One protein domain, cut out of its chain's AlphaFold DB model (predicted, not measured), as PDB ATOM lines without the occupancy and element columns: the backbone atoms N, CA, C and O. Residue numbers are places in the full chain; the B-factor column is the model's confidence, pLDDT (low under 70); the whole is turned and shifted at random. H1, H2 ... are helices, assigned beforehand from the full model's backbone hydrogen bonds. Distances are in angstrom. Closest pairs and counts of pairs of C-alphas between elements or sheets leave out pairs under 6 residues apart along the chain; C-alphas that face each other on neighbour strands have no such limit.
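AT A GLANCE: This is residues 39 to 81 of the 81 residues of an uncharacterized protein of Alcaligenaceae bacterium (UniProt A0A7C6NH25). A small helical hairpin, H1 and H2 side by side, makes one end of the model, and an extended link leads from it to a short helix, H3, that sits alone at the other end. The two ends are far from each other, and the link of residues 62 to 74 bridges them. The printed part has 43 residues with three named helices, H1, H2 and H3 in that order along the chain, and no named strand; its class is all helix. It is loose, with a radius of gyration of the C-alphas of 12.5 A, and elongated, with spans of 32 by 20 by 17 A.

HOW THE PARTS SIT: H1, residues 39 to 46, is followed by a tight link of 5 residues and then by H2, residues 52 to 61. H1 and H2 touch, with 5 pairs of C-alphas within 8 A; their closest C-alphas are those of Leu 46 and Val 55, 6.4 A apart. Their lines stand at a shallow tilt of 29 degrees, and they run opposite ways. The two form a helical hairpin, with 11.0 A from centre to centre. After H2 comes a long link of 13 residues, residues 62 to 74, and then H3, residues 75 to 80. H3 touches no helix: H1 and H3 are apart, and H2 and H3 are apart too, with no C-alpha of the one within 8 A of the other. In H1, H2 and H3 every pair of O i and N i+4 is within hydrogen-bond range.

IN THESE COORDINATES: H1 begins at C-alpha 39, at (157.365, 191.420, 256.140), and measures 10.4 A from first to last C-alpha. H2, the longest helix with 10 residues from Pro 52 to Val 61, measures 14.7 A and begins at C-alpha 52, at (165.282, 176.131, 260.101). H3 runs from Phe 75 to Glu 80 over 8.8 A and ends at C-alpha 80, at (149.861, 163.972, 259.061).

THE WHOLE: The two C-alphas farthest apart are those of Thr 41 and Glu 77, 32.3 A, and the first and last printed C-alphas, of Leu 39 and Ala 81, are 28.8 A apart. The printed part has no cut, and it ends at residue 81, the chain's last residue. Residues 48 to 53 stand free, and so do residues 70 to 78, of which 75 to 78 belong to H3. The mean pLDDT of the printed part is 93.0; residue 81 is under 70, and the mean of H3 is 85, against 96 for H1 and 97 for H2.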
ATOM      1  N   LEU A  39     157.572 192.737 256.751       93.75
ATOM      2  CA  LEU A  39     157.365 191.420 256.140       93.75
ATOM      3  C   LEU A  39     158.036 191.280 254.761       93.75
ATOM      4  O   LEU A  39     158.536 190.215 254.405       93.75
ATOM      5  N   SER A  40     158.116 192.374 253.996       93.88
ATOM      6  CA  SER A  40     158.836 192.378 252.714       93.88
ATOM      7  C   SER A  40     160.354 192.227 252.878       93.88
ATOM      8  O   SER A  40     161.001 191.609 252.030       93.88
ATOM      9  N   THR A  41     160.919 192.767 253.963       96.19
ATOM     10  CA  THR A  41     162.329 192.598 254.336       96.19
ATOM     11  C   THR A  41     162.572 191.145 254.721       96.19
ATOM     12  O   THR A  41     163.467 190.516 254.155       96.19
ATOM     13  N   LEU A  42     161.709 190.582 255.577       96.50
ATOM     14  CA  LEU A  42     161.790 189.183 255.996       96.50
ATOM     15  C   LEU A  42     161.809 188.233 254.791       96.50
ATOM     16  O   LEU A  42     162.697 187.394 254.694       96.50
ATOM     17  N   PHE A  43     160.896 188.388 253.826       94.88
ATOM     18  CA  PHE A  43     160.871 187.500 252.655       94.88
ATOM     19  C   PHE A  43     162.148 187.555 251.807       94.88
ATOM     20  O   PHE A  43     162.546 186.534 251.246       94.88
ATOM     21  N   LYS A  44     162.808 188.717 251.716       96.56
ATOM     22  CA  LYS A  44     164.102 188.834 251.023       96.56
ATOM     23  C   LYS A  44     165.212 188.124 251.792       96.56
ATOM     24  O   LYS A  44     166.045 187.477 251.169       96.56
ATOM     25  N   GLU A  45     165.216 188.239 253.118       96.56
ATOM     26  CA  GLU A  45     166.217 187.617 253.990       96.56
ATOM     27  C   GLU A  45     166.071 186.093 254.032       96.56
ATOM     28  O   GLU A  45     167.066 185.387 253.942       96.56
ATOM     29  N   LEU A  46     164.838 185.579 254.097       97.38
ATOM     30  CA  LEU A  46     164.566 184.139 254.127       97.38
ATOM     31  C   LEU A  46     164.845 183.435 252.791       97.38
ATOM     32  O   LEU A  46     164.926 182.205 252.744       97.38
ATOM     33  N   HIS A  47     164.978 184.183 251.693       96.19
ATOM     34  CA  HIS A  47     165.194 183.605 250.375       96.19
ATOM     35  C   HIS A  47     166.471 182.745 250.343       96.19
ATOM     36  O   HIS A  47     167.565 183.213 250.643       96.19
ATOM     37  N   ASN A  48     166.330 181.480 249.934       96.25
ATOM     38  CA  ASN A  48     167.388 180.460 249.883       96.25
ATOM     39  C   ASN A  48     168.008 180.040 251.230       96.25
ATOM     40  O   ASN A  48     168.970 179.265 251.224       96.25
ATOM     41  N   ILE A  49     167.460 180.463 252.372       97.38
ATOM     42  CA  ILE A  49     167.870 179.915 253.669       97.38
ATOM     43  C   ILE A  49     167.351 178.480 253.795       97.38
ATOM     44  O   ILE A  49     166.186 178.197 253.526       97.38
ATOM     45  N   LYS A  50     168.238 177.567 254.199       96.75
ATOM     46  CA  LYS A  50     167.919 176.142 254.402       96.75
ATOM     47  C   LYS A  50     167.921 175.713 255.863       96.75
ATOM     48  O   LYS A  50     167.383 174.655 256.160       96.75
ATOM     49  N   ASP A  51     168.552 176.489 256.740       97.50
ATOM     50  CA  ASP A  51     168.625 176.190 258.167       97.50
ATOM     51  C   ASP A  51     167.341 176.664 258.871       97.50
ATOM     52  O   ASP A  51     167.110 177.876 258.949       97.50
ATOM     53  N   PRO A  52     166.505 175.751 259.403       95.75
ATOM     54  CA  PRO A  52     165.282 176.131 260.101       95.75
ATOM     55  C   PRO A  52     165.537 176.999 261.338       95.75
ATOM     56  O   PRO A  52     164.724 177.872 261.641       95.75
ATOM     57  N   ALA A  53     166.661 176.805 262.039       96.75
ATOM     58  CA  ALA A  53     166.978 177.601 263.223       96.75
ATOM     59  C   ALA A  53     167.203 179.075 262.855       96.75
ATOM     60  O   ALA A  53     166.721 179.976 263.545       96.75
ATOM     61  N   GLU A  54     167.862 179.322 261.722       97.56
ATOM     62  CA  GLU A  54     168.078 180.670 261.200       97.56
ATOM     63  C   GLU A  54     166.776 181.320 260.714       97.56
ATOM     64  O   GLU A  54     166.545 182.502 260.977       97.56
ATOM     65  N   VAL A  55     165.880 180.550 260.084       97.56
ATOM     66  CA  VAL A  55     164.540 181.032 259.698       97.56
ATOM     67  C   VAL A  55     163.766 181.526 260.921       97.56
ATOM     68  O   VAL A  55     163.208 182.626 260.892       97.56
ATOM     69  N   VAL A  56     163.757 180.747 262.009       96.50
ATOM     70  CA  VAL A  56     163.075 181.118 263.260       96.50
ATOM     71  C   VAL A  56     163.700 182.376 263.865       96.50
ATOM     72  O   VAL A  56     162.977 183.310 264.220       96.50
ATOM     73  N   ARG A  57     165.036 182.444 263.926       97.19
ATOM     74  CA  ARG A  57     165.766 183.592 264.487       97.19
ATOM     75  C   ARG A  57     165.490 184.889 263.721       97.19
ATOM     76  O   ARG A  57     165.212 185.911 264.345       97.19
ATOM     77  N   LEU A  58     165.569 184.866 262.388       97.69
ATOM     78  CA  LEU A  58     165.315 186.042 261.546       97.69
ATOM     79  C   LEU A  58     163.854 186.488 261.616       97.69
ATOM     80  O   LEU A  58     163.587 187.682 261.716       97.69
ATOM     81  N   SER A  59     162.917 185.538 261.634       97.06
ATOM     82  CA  SER A  59     161.485 185.834 261.749       97.06
ATOM     83  C   SER A  59     161.166 186.596 263.036       97.06
ATOM     84  O   SER A  59     160.464 187.607 262.987       97.06
ATOM     85  N   GLN A  60     161.770 186.200 264.161       97.00
ATOM     86  CA  GLN A  60     161.567 186.866 265.451       97.00
ATOM     87  C   GLN A  60     162.042 188.330 265.451       97.00
ATOM     88  O   GLN A  60     161.418 189.179 266.081       97.00
ATOM     89  N   VAL A  61     163.119 188.649 264.723       97.12
ATOM     90  CA  VAL A  61     163.626 190.031 264.567       97.12
ATOM     91  C   VAL A  61     162.669 190.908 263.741       97.12
ATOM     92  O   VAL A  61     162.766 192.133 263.781       97.12
ATOM     93  N   ARG A  62     161.746 190.295 262.989       96.25
ATOM     94  CA  ARG A  62     160.778 190.952 262.097       96.25
ATOM     95  C   ARG A  62     159.330 190.798 262.587       96.25
ATOM     96  O   ARG A  62     158.411 190.778 261.773       96.25
ATOM     97  N   ASP A  63     159.141 190.668 263.901       93.69
ATOM     98  CA  ASP A  63     157.843 190.544 264.584       93.69
ATOM     99  C   ASP A  63     157.016 189.292 264.216       93.69
ATOM    100  O   ASP A  63     155.801 189.255 264.428       93.69
ATOM    101  N   ILE A  64     157.659 188.240 263.695       94.44
ATOM    102  CA  ILE A  64     157.024 186.950 263.393       94.44
ATOM    103  C   ILE A  64     157.502 185.884 264.383       94.44
ATOM    104  O   ILE A  64     158.677 185.527 264.432       94.44
ATOM    105  N   PHE A  65     156.562 185.329 265.146       95.06
ATOM    106  CA  PHE A  65     156.828 184.332 266.181       95.06
ATOM    107  C   PHE A  65     156.203 182.995 265.785       95.06
ATOM    108  O   PHE A  65     154.984 182.891 265.651       95.06
ATOM    109  N   PHE A  66     157.029 181.965 265.606       94.81
ATOM    110  CA  PHE A  66     156.533 180.611 265.378       94.81
ATOM    111  C   PHE A  66     155.971 180.029 266.675       94.81
ATOM    112  O   PHE A  66     156.632 180.054 267.715       94.81
ATOM    113  N   ALA A  67     154.754 179.494 266.603       93.38
ATOM    114  CA  ALA A  67     154.182 178.714 267.689       93.38
ATOM    115  C   ALA A  67     154.892 177.359 267.794       93.38
ATOM    116  O   ALA A  67     155.281 176.770 266.782       93.38
ATOM    117  N   GLN A  68     155.029 176.855 269.017       91.44
ATOM    118  CA  GLN A  68     155.421 175.467 269.235       91.44
ATOM    119  C   GLN A  68     154.253 174.544 268.852       91.44
ATOM    120  O   GLN A  68     153.098 174.922 269.083       91.44
ATOM    121  N   PRO A  69     154.517 173.347 268.300       91.06
ATOM    122  CA  PRO A  69     153.484 172.373 267.941       91.06
ATOM    123  C   PRO A  69     152.432 172.149 269.034       91.06
ATOM    124  O   PRO A  69     151.235 172.141 268.764       91.06
ATOM    125  N   GLU A  70     152.864 172.060 270.292       92.56
ATOM    126  CA  GLU A  70     152.005 171.782 271.448       92.56
ATOM    127  C   GLU A  70     151.067 172.949 271.795       92.56
ATOM    128  O   GLU A  70     150.085 172.770 272.513       92.56
ATOM    129  N   GLN A  71     151.359 174.154 271.299       90.25
ATOM    130  CA  GLN A  71     150.534 175.348 271.505       90.25
ATOM    131  C   GLN A  71     149.396 175.452 270.485       90.25
ATOM    132  O   GLN A  71     148.525 176.312 270.632       90.25
ATOM    133  N   VAL A  72     149.399 174.608 269.450       90.19
ATOM    134  CA  VAL A  72     148.442 174.656 268.347       90.19
ATOM    135  C   VAL A  72     147.527 173.428 268.418       90.19
ATOM    136  O   VAL A  72     147.962 172.315 268.121       90.19
ATOM    137  N   PRO A  73     146.247 173.597 268.803       90.31
ATOM    138  CA  PRO A  73     145.300 172.490 268.842       90.31
ATOM    139  C   PRO A  73     145.187 171.800 267.479       90.31
ATOM    140  O   PRO A  73     144.941 172.460 266.470       90.31
ATOM    141  N   GLY A  74     145.339 170.476 267.457       88.19
ATOM    142  CA  GLY A  74     145.218 169.690 266.230       88.19
ATOM    143  C   GLY A  74     146.443 169.741 265.307       88.19
ATOM    144  O   GLY A  74     146.323 169.366 264.143       88.19
ATOM    145  N   PHE A  75     147.591 170.270 265.754       90.06
ATOM    146  CA  PHE A  75     148.767 170.441 264.893       90.06
ATOM    147  C   PHE A  75     149.311 169.120 264.352       90.06
ATOM    148  O   PHE A  75     149.571 169.022 263.155       90.06
ATOM    149  N   PHE A  76     149.480 168.114 265.213       89.69
ATOM    150  CA  PHE A  76     150.048 166.826 264.815       89.69
ATOM    151  C   PHE A  76     149.127 166.100 263.827       89.69
ATOM    152  O   PHE A  76     149.580 165.620 262.792       89.69
ATOM    153  N   GLU A  77     147.818 166.156 264.058       88.50
ATOM    154  CA  GLU A  77     146.805 165.649 263.137       88.50
ATOM    155  C   GLU A  77     146.825 166.417 261.806       88.50
ATOM    156  O   GLU A  77     146.694 165.831 260.733       88.50
ATOM    157  N   ALA A  78     147.019 167.739 261.858       81.62
ATOM    158  CA  ALA A  78     147.051 168.586 260.675       81.62
ATOM    159  C   ALA A  78     148.306 168.389 259.822       81.62
ATOM    160  O   ALA A  78     148.222 168.623 258.620       81.62
ATOM    161  N   ILE A  79     149.457 167.989 260.376       82.25
ATOM    162  CA  ILE A  79     150.667 167.720 259.577       82.25
ATOM    163  C   ILE A  79     150.664 166.320 258.955       82.25
ATOM    164  O   ILE A  79     151.216 166.174 257.870       82.25
ATOM    165  N   GLU A  80     149.983 165.350 259.567       80.06
ATOM    166  CA  GLU A  80     149.861 163.972 259.061       80.06
ATOM    167  C   GLU A  80     148.796 163.795 257.961       80.06
ATOM    168  O   GLU A  80     148.841 162.807 257.233       80.06
ATOM    169  N   ALA A  81     147.843 164.730 257.851       66.44
ATOM    170  CA  ALA A  81     146.686 164.655 256.940       66.44
ATOM    171  C   ALA A  81     146.970 164.979 255.464       66.44
ATOM    172  O   ALA A  81     146.369 164.324 254.592       66.44
TER     173      ALA A  81